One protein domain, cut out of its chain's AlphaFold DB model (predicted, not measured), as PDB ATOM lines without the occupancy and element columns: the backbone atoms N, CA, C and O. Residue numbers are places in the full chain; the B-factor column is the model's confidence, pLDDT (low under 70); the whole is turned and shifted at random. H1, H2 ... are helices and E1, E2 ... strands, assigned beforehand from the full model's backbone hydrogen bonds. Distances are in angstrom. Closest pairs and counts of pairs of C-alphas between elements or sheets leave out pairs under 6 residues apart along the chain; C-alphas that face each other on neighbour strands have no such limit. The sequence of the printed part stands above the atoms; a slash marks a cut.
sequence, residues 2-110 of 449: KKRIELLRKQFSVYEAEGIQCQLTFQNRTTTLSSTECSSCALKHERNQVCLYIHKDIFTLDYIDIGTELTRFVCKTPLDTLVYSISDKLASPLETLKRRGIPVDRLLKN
ATOM      1  N   LYS A   2     150.099 136.612 196.395       77.56
ATOM      2  CA  LYS A   2     148.762 137.263 196.314       77.56
ATOM      3  C   LYS A   2     148.732 138.609 195.563       77.56
ATOM      4  O   LYS A   2     147.976 138.737 194.613       77.56
ATOM      5  N   LYS A   3     149.623 139.552 195.901       81.56
ATOM      6  CA  LYS A   3     149.737 140.852 195.201       81.56
ATOM      7  C   LYS A   3     150.049 140.726 193.699       81.56
ATOM      8  O   LYS A   3     149.531 141.489 192.904       81.56
ATOM      9  N   ARG A   4     150.886 139.756 193.307       81.62
ATOM     10  CA  ARG A   4     151.260 139.526 191.899       81.62
ATOM     11  C   ARG A   4     150.134 138.856 191.107       81.62
ATOM     12  O   ARG A   4     149.912 139.213 189.961       81.62
ATOM     13  N   ILE A   5     149.394 137.942 191.738       82.06
ATOM     14  CA  ILE A   5     148.172 137.355 191.162       82.06
ATOM     15  C   ILE A   5     147.106 138.438 190.963       82.06
ATOM     16  O   ILE A   5     146.440 138.473 189.935       82.06
ATOM     17  N   GLU A   6     146.957 139.344 191.929       81.00
ATOM     18  CA  GLU A   6     146.029 140.467 191.807       81.00
ATOM     19  C   GLU A   6     146.432 141.430 190.680       81.00
ATOM     20  O   GLU A   6     145.564 141.906 189.951       81.00
ATOM     21  N   LEU A   7     147.737 141.641 190.481       82.25
ATOM     22  CA  LEU A   7     148.257 142.427 189.364       82.25
ATOM     23  C   LEU A   7     147.968 141.763 188.009       82.25
ATOM     24  O   LEU A   7     147.453 142.428 187.116       82.25
ATOM     25  N   LEU A   8     148.191 140.446 187.881       83.00
ATOM     26  CA  LEU A   8     147.795 139.683 186.685       83.00
ATOM     27  C   LEU A   8     146.287 139.758 186.421       83.00
ATOM     28  O   LEU A   8     145.844 139.757 185.281       83.00
ATOM     29  N   ARG A   9     145.469 139.822 187.471       79.88
ATOM     30  CA  ARG A   9     144.015 139.895 187.314       79.88
ATOM     31  C   ARG A   9     143.531 141.268 186.835       79.88
ATOM     32  O   ARG A   9     142.510 141.323 186.160       79.88
ATOM     33  N   LYS A  10     144.205 142.354 187.228       80.25
ATOM     34  CA  LYS A  10     143.754 143.736 186.981       80.25
ATOM     35  C   LYS A  10     144.447 144.416 185.798       80.25
ATOM     36  O   LYS A  10     143.835 145.262 185.162       80.25
ATOM     37  N   GLN A  11     145.718 144.107 185.544       84.81
ATOM     38  CA  GLN A  11     146.590 144.878 184.645       84.81
ATOM     39  C   GLN A  11     147.503 143.954 183.828       84.81
ATOM     40  O   GLN A  11     148.717 144.149 183.764       84.81
ATOM     41  N   PHE A  12     146.913 142.919 183.230       85.44
ATOM     42  CA  PHE A  12     147.598 141.987 182.338       85.44
ATOM     43  C   PHE A  12     147.212 142.251 180.885       85.44
ATOM     44  O   PHE A  12     146.032 142.376 180.557       85.44
ATOM     45  N   SER A  13     148.211 142.340 180.017       84.75
ATOM     46  CA  SER A  13     148.038 142.579 178.587       84.75
ATOM     47  C   SER A  13     148.921 141.619 177.803       84.75
ATOM     48  O   SER A  13     150.044 141.331 178.211       84.75
ATOM     49  N   VAL A  14     148.402 141.119 176.685       86.25
ATOM     50  CA  VAL A  14     149.118 140.202 175.796       86.25
ATOM     51  C   VAL A  14     149.389 140.929 174.485       86.25
ATOM     52  O   VAL A  14     148.482 141.553 173.934       86.25
ATOM     53  N   TYR A  15     150.631 140.866 174.016       84.25
ATOM     54  CA  TYR A  15     151.104 141.513 172.800       84.25
ATOM     55  C   TYR A  15     151.759 140.491 171.882       84.25
ATOM     56  O   TYR A  15     152.411 139.554 172.334       84.25
ATOM     57  N   GLU A  16     151.610 140.719 170.588       83.31
ATOM     58  CA  GLU A  16     152.243 139.932 169.543       83.31
ATOM     59  C   GLU A  16     153.576 140.583 169.141       83.31
ATOM     60  O   GLU A  16     153.654 141.807 169.008       83.31
ATOM     61  N   ALA A  17     154.630 139.786 168.975       79.69
ATOM     62  CA  ALA A  17     155.968 140.246 168.606       79.69
ATOM     63  C   ALA A  17     156.524 139.430 167.431       79.69
ATOM     64  O   ALA A  17     156.380 138.215 167.396       79.69
ATOM     65  N   GLU A  18     157.200 140.077 166.479       74.06
ATOM     66  CA  GLU A  18     157.777 139.402 165.298       74.06
ATOM     67  C   GLU A  18     158.973 138.494 165.617       74.06
ATOM     68  O   GLU A  18     159.371 137.686 164.789       74.06
ATOM     69  N   GLY A  19     159.555 138.642 166.806       68.88
ATOM     70  CA  GLY A  19     160.732 137.916 167.259       68.88
ATOM     71  C   GLY A  19     160.987 138.218 168.730       68.88
ATOM     72  O   GLY A  19     160.840 139.363 169.160       68.88
ATOM     73  N   ILE A  20     161.362 137.206 169.513       74.12
ATOM     74  CA  ILE A  20     161.731 137.377 170.923       74.12
ATOM     75  C   ILE A  20     163.113 136.757 171.133       74.12
ATOM     76  O   ILE A  20     163.322 135.566 170.905       74.12
ATOM     77  N   GLN A  21     164.063 137.585 171.568       67.56
ATOM     78  CA  GLN A  21     165.441 137.190 171.851       67.56
ATOM     79  C   GLN A  21     165.787 137.517 173.304       67.56
ATOM     80  O   GLN A  21     165.582 138.638 173.771       67.56
ATOM     81  N   CYS A  22     166.321 136.534 174.019       64.19
ATOM     82  CA  CYS A  22     166.852 136.667 175.364       64.19
ATOM     83  C   CYS A  22     168.378 136.760 175.289       64.19
ATOM     84  O   CYS A  22     169.025 135.852 174.774       64.19
ATOM     85  N   GLN A  23     168.959 137.847 175.799       66.56
ATOM     86  CA  GLN A  23     170.409 137.990 175.907       66.56
ATOM     87  C   GLN A  23     170.843 137.736 177.355       66.56
ATOM     88  O   GLN A  23     170.575 138.538 178.252       66.56
ATOM     89  N   LEU A  24     171.518 136.613 177.585       63.12
ATOM     90  CA  LEU A  24     172.084 136.231 178.873       63.12
ATOM     91  C   LEU A  24     173.519 136.739 178.956       63.12
ATOM     92  O   LEU A  24     174.402 136.210 178.284       63.12
ATOM     93  N   THR A  25     173.758 137.747 179.793       62.06
ATOM     94  CA  THR A  25     175.089 138.337 179.968       62.06
ATOM     95  C   THR A  25     175.656 137.973 181.336       62.06
ATOM     96  O   THR A  25     175.156 138.416 182.368       62.06
ATOM     97  N   PHE A  26     176.724 137.182 181.354       58.06
ATOM     98  CA  PHE A  26     177.509 136.898 182.548       58.06
ATOM     99  C   PHE A  26     178.632 137.928 182.675       58.06
ATOM    100  O   PHE A  26     179.513 137.990 181.819       58.06
ATOM    101  N   GLN A  27     178.613 138.727 183.744       65.50
ATOM    102  CA  GLN A  27     179.695 139.655 184.080       65.50
ATOM    103  C   GLN A  27     180.483 139.143 185.287       65.50
ATOM    104  O   GLN A  27     179.965 139.076 186.401       65.50
ATOM    105  N   ASN A  28     181.763 138.843 185.070       60.78
ATOM    106  CA  ASN A  28     182.765 138.706 186.125       60.78
ATOM    107  C   ASN A  28     183.736 139.901 186.060       60.78
ATOM    108  O   ASN A  28     183.826 140.569 185.031       60.78
ATOM    109  N   ARG A  29     184.497 140.167 187.132       62.38
ATOM    110  CA  ARG A  29     185.396 141.338 187.278       62.38
ATOM    111  C   ARG A  29     186.392 141.547 186.123       62.38
ATOM    112  O   ARG A  29     186.919 142.643 185.987       62.38
ATOM    113  N   THR A  30     186.646 140.524 185.310       56.34
ATOM    114  CA  THR A  30     187.606 140.525 184.196       56.34
ATOM    115  C   THR A  30     187.016 140.083 182.854       56.34
ATOM    116  O   THR A  30     187.734 140.095 181.857       56.34
ATOM    117  N   THR A  31     185.754 139.640 182.782       46.09
ATOM    118  CA  THR A  31     185.211 139.045 181.544       46.09
ATOM    119  C   THR A  31     183.693 139.156 181.476       46.09
ATOM    120  O   THR A  31     183.001 138.839 182.444       46.09
ATOM    121  N   THR A  32     183.188 139.553 180.308       56.69
ATOM    122  CA  THR A  32     181.759 139.578 179.987       56.69
ATOM    123  C   THR A  32     181.491 138.545 178.895       56.69
ATOM    124  O   THR A  32     182.071 138.645 177.817       56.69
ATOM    125  N   LEU A  33     180.638 137.557 179.164       50.41
ATOM    126  CA  LEU A  33     180.168 136.575 178.180       50.41
ATOM    127  C   LEU A  33     178.683 136.828 177.919       50.41
ATOM    128  O   LEU A  33     177.925 136.940 178.878       50.41
ATOM    129  N   SER A  34     178.259 136.918 176.658       52.00
ATOM    130  CA  SER A  34     176.845 137.073 176.297       52.00
ATOM    131  C   SER A  34     176.385 135.943 175.378       52.00
ATOM    132  O   SER A  34     177.014 135.718 174.346       52.00
ATOM    133  N   SER A  35     175.291 135.272 175.733       44.12
ATOM    134  CA  SER A  35     174.585 134.297 174.893       44.12
ATOM    135  C   SER A  35     173.246 134.877 174.454       44.12
ATOM    136  O   SER A  35     172.600 135.564 175.244       44.12
ATOM    137  N   THR A  36     172.825 134.594 173.223       49.66
ATOM    138  CA  THR A  36     171.517 135.008 172.707       49.66
ATOM    139  C   THR A  36     170.683 133.769 172.413       49.66
ATOM    140  O   THR A  36     171.080 132.931 171.608       49.66
ATOM    141  N   GLU A  37     169.526 133.661 173.054       56.44
ATOM    142  CA  GLU A  37     168.576 132.559 172.899       56.44
ATOM    143  C   GLU A  37     167.263 133.091 172.317       56.44
ATOM    144  O   GLU A  37     166.763 134.129 172.747       56.44
ATOM    145  N   CYS A  38     166.683 132.399 171.337       57.59
ATOM    146  CA  CYS A  38     165.333 132.710 170.861       57.59
ATOM    147  C   CYS A  38     164.308 132.033 171.778       57.59
ATOM    148  O   CYS A  38     164.437 130.842 172.060       57.59
ATOM    149  N   SER A  39     163.293 132.774 172.228       65.00
ATOM    150  CA  SER A  39     162.215 132.251 173.081       65.00
ATOM    151  C   SER A  39     160.851 132.470 172.426       65.00
ATOM    152  O   SER A  39     160.693 133.376 171.611       65.00
ATOM    153  N   SER A  40     159.862 131.646 172.767       68.69
ATOM    154  CA  SER A  40     158.494 131.765 172.244       68.69
ATOM    155  C   SER A  40     157.676 132.871 172.922       68.69
ATOM    156  O   SER A  40     156.700 133.375 172.356       68.69
ATOM    157  N   CYS A  41     158.069 133.279 174.134       81.19
ATOM    158  CA  CYS A  41     157.396 134.325 174.888       81.19
ATOM    159  C   CYS A  41     158.347 135.059 175.843       81.19
ATOM    160  O   CYS A  41     159.409 134.564 176.210       81.19
ATOM    161  N   ALA A  42     157.960 136.261 176.265       82.12
ATOM    162  CA  ALA A  42     158.658 137.008 177.302       82.12
ATOM    163  C   ALA A  42     157.659 137.805 178.138       82.12
ATOM    164  O   ALA A  42     156.793 138.498 177.599       82.12
ATOM    165  N   LEU A  43     157.793 137.752 179.461       84.62
ATOM    166  CA  LEU A  43     156.943 138.515 180.364       84.62
ATOM    167  C   LEU A  43     157.702 139.724 180.914       84.62
ATOM    168  O   LEU A  43     158.681 139.601 181.648       84.62
ATOM    169  N   LYS A  44     157.215 140.924 180.589       84.81
ATOM    170  CA  LYS A  44     157.744 142.188 181.106       84.81
ATOM    171  C   LYS A  44     156.795 142.760 182.149       84.81
ATOM    172  O   LYS A  44     155.582 142.795 181.959       84.81
ATOM    173  N   HIS A  45     157.350 143.247 183.251       82.56
ATOM    174  CA  HIS A  45     156.593 143.938 184.289       82.56
ATOM    175  C   HIS A  45     157.133 145.357 184.472       82.56
ATOM    176  O   HIS A  45     158.272 145.541 184.904       82.56
ATOM    177  N   GLU A  46     156.304 146.356 184.178       77.31
ATOM    178  CA  GLU A  46     156.628 147.772 184.345       77.31
ATOM    179  C   GLU A  46     155.647 148.412 185.318       77.31
ATOM    180  O   GLU A  46     154.467 148.452 185.008       77.31
ATOM    181  N   ARG A  47     156.143 148.923 186.460       71.38
ATOM    182  CA  ARG A  47     155.477 149.707 187.537       71.38
ATOM    183  C   ARG A  47     154.049 149.298 187.959       71.38
ATOM    184  O   ARG A  47     153.844 149.081 189.148       71.38
ATOM    185  N   ASN A  48     153.085 149.231 187.042       75.81
ATOM    186  CA  ASN A  48     151.690 148.854 187.256       75.81
ATOM    187  C   ASN A  48     151.067 148.082 186.062       75.81
ATOM    188  O   ASN A  48     149.860 148.121 185.871       75.81
ATOM    189  N   GLN A  49     151.854 147.433 185.203       82.31
ATOM    190  CA  GLN A  49     151.338 146.626 184.095       82.31
ATOM    191  C   GLN A  49     152.216 145.395 183.875       82.31
ATOM    192  O   GLN A  49     153.446 145.449 183.991       82.31
ATOM    193  N   VAL A  50     151.568 144.271 183.580       87.94
ATOM    194  CA  VAL A  50     152.216 143.026 183.176       87.94
ATOM    195  C   VAL A  50     151.913 142.791 181.703       87.94
ATOM    196  O   VAL A  50     150.758 142.610 181.326       87.94
ATOM    197  N   CYS A  51     152.957 142.786 180.885       88.62
ATOM    198  CA  CYS A  51     152.877 142.609 179.444       88.62
ATOM    199  C   CYS A  51     153.499 141.261 179.079       88.62
ATOM    200  O   CYS A  51     154.700 141.063 179.272       88.62
ATOM    201  N   LEU A  52     152.691 140.334 178.572       87.69
ATOM    202  CA  LEU A  52     153.172 139.089 177.985       87.69
ATOM    203  C   LEU A  52     153.347 139.298 176.482       87.69
ATOM    204  O   LEU A  52     152.370 139.521 175.774       87.69
ATOM    205  N   TYR A  53     154.583 139.226 176.009       86.06
ATOM    206  CA  TYR A  53     154.902 139.209 174.591       86.06
ATOM    207  C   TYR A  53     154.942 137.764 174.125       86.06
ATOM    208  O   TYR A  53     155.600 136.929 174.746       86.06
ATOM    209  N   ILE A  54     154.228 137.483 173.050       84.69
ATOM    210  CA  ILE A  54     154.152 136.171 172.427       84.69
ATOM    211  C   ILE A  54     154.625 136.326 170.991       84.69
ATOM    212  O   ILE A  54     154.299 137.313 170.327       84.69
ATOM    213  N   HIS A  55     155.413 135.369 170.524       78.25
ATOM    214  CA  HIS A  55     155.839 135.348 169.140       78.25
ATOM    215  C   HIS A  55     154.626 135.268 168.191       78.25
ATOM    216  O   HIS A  55     153.689 134.508 168.428       78.25
ATOM    217  N   LYS A  56     154.647 136.069 167.121       64.12
ATOM    218  CA  LYS A  56     153.588 136.205 166.102       64.12
ATOM    219  C   LYS A  56     153.234 134.892 165.423       64.12
ATOM    220  O   LYS A  56     152.113 134.681 164.971       64.12
ATOM    221  N   ASP A  57     154.210 134.004 165.348       60.00
ATOM    222  CA  ASP A  57     154.010 132.705 164.757       60.00
ATOM    223  C   ASP A  57     153.384 131.721 165.759       60.00
ATOM    224  O   ASP A  57     154.032 131.275 166.713       60.00
ATOM    225  N   ILE A  58     152.128 131.340 165.508       51.16
ATOM    226  CA  ILE A  58     151.381 130.368 166.315       51.16
ATOM    227  C   ILE A  58     152.084 129.000 166.369       51.16
ATOM    228  O   ILE A  58     151.897 128.258 167.333       51.16
ATOM    229  N   PHE A  59     152.930 128.683 165.379       43.31
ATOM    230  CA  PHE A  59     153.708 127.442 165.309       43.31
ATOM    231  C   PHE A  59     154.901 127.417 166.272       43.31
ATOM    232  O   PHE A  59     155.426 126.348 166.581       43.31
ATOM    233  N   THR A  60     155.299 128.579 166.792       52.81
ATOM    234  CA  THR A  60     156.340 128.714 167.825       52.81
ATOM    235  C   THR A  60     155.767 128.828 169.234       52.81
ATOM    236  O   THR A  60     156.526 128.973 170.187       52.81
ATOM    237  N   LEU A  61     154.440 128.776 169.381       64.06
ATOM    238  CA  LEU A  61     153.764 128.973 170.653       64.06
ATOM    239  C   LEU A  61     153.983 127.775 171.586       64.06
ATOM    240  O   LEU A  61     153.276 126.769 171.507       64.06
ATOM    241  N   ASP A  62     154.943 127.899 172.497       73.12
ATOM    242  CA  ASP A  62     155.181 126.901 173.531       73.12
ATOM    243  C   ASP A  62     154.431 127.276 174.820       73.12
ATOM    244  O   ASP A  62     154.792 128.191 175.566       73.12
ATOM    245  N   TYR A  63     153.345 126.553 175.105       80.88
ATOM    246  CA  TYR A  63     152.575 126.743 176.335       80.88
ATOM    247  C   TYR A  63     153.388 126.421 177.600       80.88
ATOM    248  O   TYR A  63     153.033 126.900 178.683       80.88
ATOM    249  N   ILE A  64     154.465 125.632 177.495       79.44
ATOM    250  CA  ILE A  64     155.406 125.375 178.594       79.44
ATOM    251  C   ILE A  64     156.223 126.630 178.879       79.44
ATOM    252  O   ILE A  64     156.307 127.025 180.043       79.44
ATOM    253  N   ASP A  65     156.732 127.314 177.857       79.50
ATOM    254  CA  ASP A  65     157.446 128.585 178.032       79.50
ATOM    255  C   ASP A  65     156.531 129.645 178.661       79.50
ATOM    256  O   ASP A  65     156.898 130.281 179.653       79.50
ATOM    257  N   ILE A  66     155.292 129.772 178.169       84.62
ATOM    258  CA  ILE A  66     154.309 130.723 178.720       84.62
ATOM    259  C   ILE A  66     153.973 130.375 180.172       84.62
ATOM    260  O   ILE A  66     153.943 131.249 181.044       84.62
ATOM    261  N   GLY A  67     153.731 129.093 180.456       83.56
ATOM    262  CA  GLY A  67     153.486 128.611 181.813       83.56
ATOM    263  C   GLY A  67     154.672 128.879 182.737       83.56
ATOM    264  O   GLY A  67     154.483 129.275 183.891       83.56
ATOM    265  N   THR A  68     155.892 128.742 182.222       82.62
ATOM    266  CA  THR A  68     157.137 128.989 182.948       82.62
ATOM    267  C   THR A  68     157.283 130.467 183.295       82.62
ATOM    268  O   THR A  68     157.488 130.798 184.465       82.62
ATOM    269  N   GLU A  69     157.096 131.369 182.330       83.31
ATOM    270  CA  GLU A  69     157.173 132.820 182.538       83.31
ATOM    271  C   GLU A  69     156.100 133.332 183.509       83.31
ATOM    272  O   GLU A  69     156.393 134.079 184.451       83.31
ATOM    273  N   LEU A  70     154.856 132.860 183.373       85.62
ATOM    274  CA  LEU A  70     153.778 133.194 184.311       85.62
ATOM    275  C   LEU A  70     154.066 132.668 185.723       85.62
ATOM    276  O   LEU A  70     153.819 133.363 186.716       85.62
ATOM    277  N   THR A  71     154.626 131.463 185.835       85.50
ATOM    278  CA  THR A  71     154.980 130.875 187.131       85.50
ATOM    279  C   THR A  71     156.133 131.628 187.787       85.50
ATOM    280  O   THR A  71     156.031 131.939 188.975       85.50
ATOM    281  N   ARG A  72     157.183 131.994 187.036       83.19
ATOM    282  CA  ARG A  72     158.297 132.846 187.506       83.19
ATOM    283  C   ARG A  72     157.810 134.221 187.955       83.19
ATOM    284  O   ARG A  72     158.314 134.788 188.929       83.19
ATOM    285  N   PHE A  73     156.788 134.761 187.292       84.44
ATOM    286  CA  PHE A  73     156.177 136.002 187.739       84.44
ATOM    287  C   PHE A  73     155.437 135.814 189.070       84.44
ATOM    288  O   PHE A  73     155.650 136.575 190.013       84.44
ATOM    289  N   VAL A  74     154.588 134.795 189.209       83.00
ATOM    290  CA  VAL A  74     153.743 134.614 190.407       83.00
ATOM    291  C   VAL A  74     154.530 134.110 191.626       83.00
ATOM    292  O   VAL A  74     154.296 134.570 192.760       83.00
ATOM    293  N   CYS A  75     155.475 133.200 191.395       78.56
ATOM    294  CA  CYS A  75     156.271 132.489 192.390       78.56
ATOM    295  C   CYS A  75     157.745 132.897 192.280       78.56
ATOM    296  O   CYS A  75     158.281 133.001 191.189       78.56
ATOM    297  N   LYS A  76     158.426 133.121 193.414       66.25
ATOM    298  CA  LYS A  76     159.871 133.438 193.400       66.25
ATOM    299  C   LYS A  76     160.724 132.267 192.892       66.25
ATOM    300  O   LYS A  76     161.787 132.502 192.339       66.25
ATOM    301  N   THR A  77     160.248 131.043 193.092       62.78
ATOM    302  CA  THR A  77     160.805 129.803 192.551       62.78
ATOM    303  C   THR A  77     159.719 129.133 191.713       62.78
ATOM    304  O   THR A  77     158.611 128.955 192.238       62.78
ATOM    305  N   PRO A  78     159.975 128.802 190.437       62.31
ATOM    306  CA  PRO A  78     159.017 128.047 189.649       62.31
ATOM    307  C   PRO A  78     158.830 126.672 190.290       62.31
ATOM    308  O   PRO A  78     159.798 126.015 190.656       62.31
ATOM    309  N   LEU A  79     157.575 126.291 190.517       71.88
ATOM    310  CA  LEU A  79     157.229 124.934 190.915       71.88
ATOM    311  C   LEU A  79     156.766 124.228 189.646       71.88
ATOM    312  O   LEU A  79     155.761 124.651 189.074       71.88
ATOM    313  N   ASP A  80     157.459 123.178 189.219       70.19
ATOM    314  CA  ASP A  80     157.209 122.545 187.914       70.19
ATOM    315  C   ASP A  80     155.771 122.034 187.794       70.19
ATOM    316  O   ASP A  80     155.109 122.228 186.780       70.19
ATOM    317  N   THR A  81     155.204 121.521 188.890       70.38
ATOM    318  CA  THR A  81     153.783 121.146 188.971       70.38
ATOM    319  C   THR A  81     152.846 122.294 188.582       70.38
ATOM    320  O   THR A  81     151.819 122.072 187.939       70.38
ATOM    321  N   LEU A  82     153.180 123.526 188.976       70.94
ATOM    322  CA  LEU A  82     152.389 124.711 188.664       70.94
ATOM    323  C   LEU A  82     152.614 125.170 187.221       70.94
ATOM    324  O   LEU A  82     151.638 125.552 186.579       70.94
ATOM    325  N   VAL A  83     153.849 125.076 186.714       75.12
ATOM    326  CA  VAL A  83     154.168 125.324 185.299       75.12
ATOM    327  C   VAL A  83     153.294 124.435 184.423       75.12
ATOM    328  O   VAL A  83     152.477 124.958 183.673       75.12
ATOM    329  N   TYR A  84     153.345 123.114 184.616       74.81
ATOM    330  CA  TYR A  84     152.546 122.172 183.829       74.81
ATOM    331  C   TYR A  84     151.046 122.377 184.000       74.81
ATOM    332  O   TYR A  84     150.316 122.356 183.016       74.81
ATOM    333  N   SER A  85     150.576 122.643 185.222       73.44
ATOM    334  CA  SER A  85     149.153 122.912 185.461       73.44
ATOM    335  C   SER A  85     148.660 124.161 184.728       73.44
ATOM    336  O   SER A  85     147.496 124.225 184.330       73.44
ATOM    337  N   ILE A  86     149.505 125.186 184.593       81.81
ATOM    338  CA  ILE A  86     149.179 126.402 183.843       81.81
ATOM    339  C   ILE A  86     149.258 126.112 182.344       81.81
ATOM    340  O   ILE A  86     148.314 126.437 181.631       81.81
ATOM    341  N   SER A  87     150.322 125.459 181.880       81.81
ATOM    342  CA  SER A  87     150.513 125.087 180.476       81.81
ATOM    343  C   SER A  87     149.382 124.207 179.947       81.81
ATOM    344  O   SER A  87     148.819 124.511 178.901       81.81
ATOM    345  N   ASP A  88     148.969 123.189 180.703       78.12
ATOM    346  CA  ASP A  88     147.826 122.330 180.374       78.12
ATOM    347  C   ASP A  88     146.521 123.134 180.304       78.12
ATOM    348  O   ASP A  88     145.732 122.963 179.376       78.12
ATOM    349  N   LYS A  89     146.295 124.074 181.232       80.81
ATOM    350  CA  LYS A  89     145.107 124.940 181.188       80.81
ATOM    351  C   LYS A  89     145.110 125.894 179.996       80.81
ATOM    352  O   LYS A  89     144.037 126.176 179.478       80.81
ATOM    353  N   LEU A  90     146.276 126.399 179.596       83.50
ATOM    354  CA  LEU A  90     146.419 127.286 178.442       83.50
ATOM    355  C   LEU A  90     146.250 126.529 177.118       83.50
ATOM    356  O   LEU A  90     145.643 127.064 176.197       83.50
ATOM    357  N   ALA A  91     146.732 125.286 177.049       78.38
ATOM    358  CA  ALA A  91     146.580 124.418 175.883       78.38
ATOM    359  C   ALA A  91     145.177 123.785 175.778       78.38
ATOM    360  O   ALA A  91     144.744 123.384 174.697       78.38
ATOM    361  N   SER A  92     144.455 123.676 176.898       76.50
ATOM    362  CA  SER A  92     143.131 123.055 176.961       76.50
ATOM    363  C   SER A  92     142.039 123.917 176.311       76.50
ATOM    364  O   SER A  92     141.877 125.085 176.671       76.50
ATOM    365  N   PRO A  93     141.170 123.333 175.465       73.81
ATOM    366  CA  PRO A  93     139.977 124.010 174.968       73.81
ATOM    367  C   PRO A  93     139.047 124.491 176.094       73.81
ATOM    368  O   PRO A  93     138.914 123.850 177.141       73.81
ATOM    369  N   LEU A  94     138.322 125.588 175.844       75.56
ATOM    370  CA  LEU A  94     137.393 126.200 176.805       75.56
ATOM    371  C   LEU A  94     136.331 125.218 177.335       75.56
ATOM    372  O   LEU A  94     135.979 125.263 178.514       75.56
ATOM    373  N   GLU A  95     135.850 124.292 176.507       66.06
ATOM    374  CA  GLU A  95     134.902 123.264 176.951       66.06
ATOM    375  C   GLU A  95     135.512 122.268 177.940       66.06
ATOM    376  O   GLU A  95     134.876 121.902 178.930       66.06
ATOM    377  N   THR A  96     136.763 121.862 177.714       64.31
ATOM    378  CA  THR A  96     137.508 120.974 178.613       64.31
ATOM    379  C   THR A  96     137.716 121.643 179.966       64.31
ATOM    380  O   THR A  96     137.498 121.028 181.011       64.31
ATOM    381  N   LEU A  97     138.059 122.935 179.965       65.88
ATOM    382  CA  LEU A  97     138.191 123.728 181.187       65.88
ATOM    383  C   LEU A  97     136.861 123.802 181.950       65.88
ATOM    384  O   LEU A  97     136.835 123.581 183.163       65.88
ATOM    385  N   LYS A  98     135.751 124.032 181.240       71.31
ATOM    386  CA  LYS A  98     134.402 124.066 181.819       71.31
ATOM    387  C   LYS A  98     134.034 122.741 182.488       71.31
ATOM    388  O   LYS A  98     133.533 122.735 183.611       71.31
ATOM    389  N   ARG A  99     134.340 121.615 181.836       63.31
ATOM    390  CA  ARG A  99     134.100 120.262 182.372       63.31
ATOM    391  C   ARG A  99     135.009 119.918 183.553       63.31
ATOM    392  O   ARG A  99     134.570 119.233 184.468       63.31
ATOM    393  N   ARG A 100     136.222 120.478 183.602       72.38
ATOM    394  CA  ARG A 100     137.141 120.419 184.758       72.38
ATOM    395  C   ARG A 100     136.727 121.338 185.923       72.38
ATOM    396  O   ARG A 100     137.507 121.548 186.849       72.38
ATOM    397  N   GLY A 101     135.516 121.903 185.888       69.06
ATOM    398  CA  GLY A 101     134.968 122.742 186.957       69.06
ATOM    399  C   GLY A 101     135.519 124.170 186.984       69.06
ATOM    400  O   GLY A 101     135.272 124.903 187.942       69.06
ATOM    401  N   ILE A 102     136.250 124.596 185.948       79.31
ATOM    402  CA  ILE A 102     136.655 125.997 185.803       79.31
ATOM    403  C   ILE A 102     135.420 126.777 185.340       79.31
ATOM    404  O   ILE A 102     134.758 126.362 184.389       79.31
ATOM    405  N   PRO A 103     135.079 127.912 185.974       75.88
ATOM    406  CA  PRO A 103     133.850 128.642 185.679       75.88
ATOM    407  C   PRO A 103     133.987 129.479 184.395       75.88
ATOM    408  O   PRO A 103     133.867 130.700 184.424       75.88
ATOM    409  N   VAL A 104     134.238 128.821 183.261       79.62
ATOM    410  CA  VAL A 104     134.491 129.433 181.946       79.62
ATOM    411  C   VAL A 104     133.361 130.376 181.541       79.62
ATOM    412  O   VAL A 104     133.624 131.515 181.176       79.62
ATOM    413  N   ASP A 105     132.099 129.970 181.717       75.69
ATOM    414  CA  ASP A 105     130.947 130.824 181.397       75.69
ATOM    415  C   ASP A 105     130.920 132.112 182.229       75.69
ATOM    416  O   ASP A 105     130.497 133.157 181.745       75.69
ATOM    417  N   ARG A 106     131.366 132.057 183.491       76.12
ATOM    418  CA  ARG A 106     131.446 133.231 184.372       76.12
ATOM    419  C   ARG A 106     132.596 134.149 183.964       76.12
ATOM    420  O   ARG A 106     132.466 135.361 184.090       76.12
ATOM    421  N   LEU A 107     133.701 133.569 183.498       71.81
ATOM    422  CA  LEU A 107     134.868 134.302 183.008       71.81
ATOM    423  C   LEU A 107     134.555 135.010 181.680       71.81
ATOM    424  O   LEU A 107     134.877 136.181 181.536       71.81
ATOM    425  N   LEU A 108     133.840 134.349 180.764       70.12
ATOM    426  CA  LEU A 108     133.441 134.914 179.467       70.12
ATOM    427  C   LEU A 108     132.299 135.940 179.564       70.12
ATOM    428  O   LEU A 108     132.207 136.837 178.731       70.12
ATOM    429  N   LYS A 109     131.414 135.818 180.562       64.19
ATOM    430  CA  LYS A 109     130.291 136.751 180.781       64.19
ATOM    431  C   LYS A 109     130.685 138.033 181.514       64.19
ATOM    432  O   LYS A 109     129.842 138.916 181.648       64.19
ATOM    433  N   ASN A 110     131.919 138.145 182.005       58.56
ATOM    434  CA  ASN A 110     132.389 139.356 182.664       58.56
ATOM    435  C   ASN A 110     132.655 140.440 181.596       58.56
ATOM    436  O   ASN A 110     133.559 140.270 180.780       58.56
TER     437      ASN A 110
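What this domain is: This is residues 2 to 110 of the 449 residues of the protein "Hypothetical protein" of Rotaria sp. Silwood2 (UniProt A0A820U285). Picture a small three-stranded sheet, E1, E5 and E4, with helix H2 packed lengthwise over one face and H3 packed across H2 beyond it. From this body the hairpin E2 and E3 reaches out as a long arm, its tip at residues 27 to 32 sticking out, and at the opposite end of the longest axis the short helices H4 and H5 make a corner. The printed part has 109 residues, with named elements in the order H1 E1 E2 E3 E4 E5 H2 H3 H4 H5; the class is mixed, helices and strands. The sheet E1 E5 E4 is mixed, and E2 and E3 form an antiparallel sheet of their own. The whole is loose, with a radius of gyration of the C-alphas of 16.3 A, and elongated, spanning 57 by 33 by 25 A.

How they stand to each other: Start at the inner strand E5, residues 49 to 55. Beside it runs E1, residues 12 to 17, parallel at 30 degrees, with N 15 and O 52 within hydrogen-bond range at 2.8 A. E4, residues 41 to 46, is its antiparallel neighbour and forms a hairpin with it; look for N 44 and O 51, 2.8 A apart. This sheet is only just strongly twisted, its C-alphas lying up to 4.3 A off the best plane. H2, residues 63 to 74, is on the sheet over E4 at a height of 9.0 A, along the strands at 15 degrees to E4 on the local plane; their closest C-alphas are those of Cys 41 and Ile 66, 6.1 A. H1, residues 2 to 10, is also on the sheet, its C-alpha of Leu 8 coming within 6.6 A of that of Val 50; the sheet with H1 and H2 makes two layers, helices on one face of a sheet. H1 and H2 only just touch, only at their ends, with 3 pairs of C-alphas within 8 A, the closest being Arg 4 and Val 74 at 5.7 A. H3, residues 80 to 91, touches H2 at a steep tilt of 56 degrees, opposite ways, the closest C-alphas being those of Gly 67 and Ser 87, 4.8 A. H4, residues 94 to 99, is close to H3 but not clearly touching, and touches H5, residues 104 to 108, only at the corner, where the C-alphas of Lys 98 and Val 104 are 5.4 A apart. In the hairpin of E2, residues 21 to 28, and E3, residues 31 to 38, N 24 and O 35 are 2.8 A apart. In H1 to H5 every O i to N i+4 pair is within hydrogen-bond range.

Where its parts are: Find C-alpha 2 at (148.762, 137.263, 196.314), where H1 begins its 12.4 A. E2 and E3 measure 22.5 A and 23.4 A; C-alpha 28, at (182.765, 138.706, 186.125), ends E2. E1, E4 and E5 run 16.2, 16.5 and 19.3 A, and H2 and H3 16.2 A each. The short H4 leads to H5, which ends at C-alpha 108, (133.441, 134.914, 179.467).

The domain as a whole: The two C-alphas farthest apart are those of Thr 30 and Asp 105, 57.6 A. The printed part has no cut and no long link. The mean pLDDT of the printed part is 73.0; look for values under 70 at residues 21 to 40 and 56 to 61, among others.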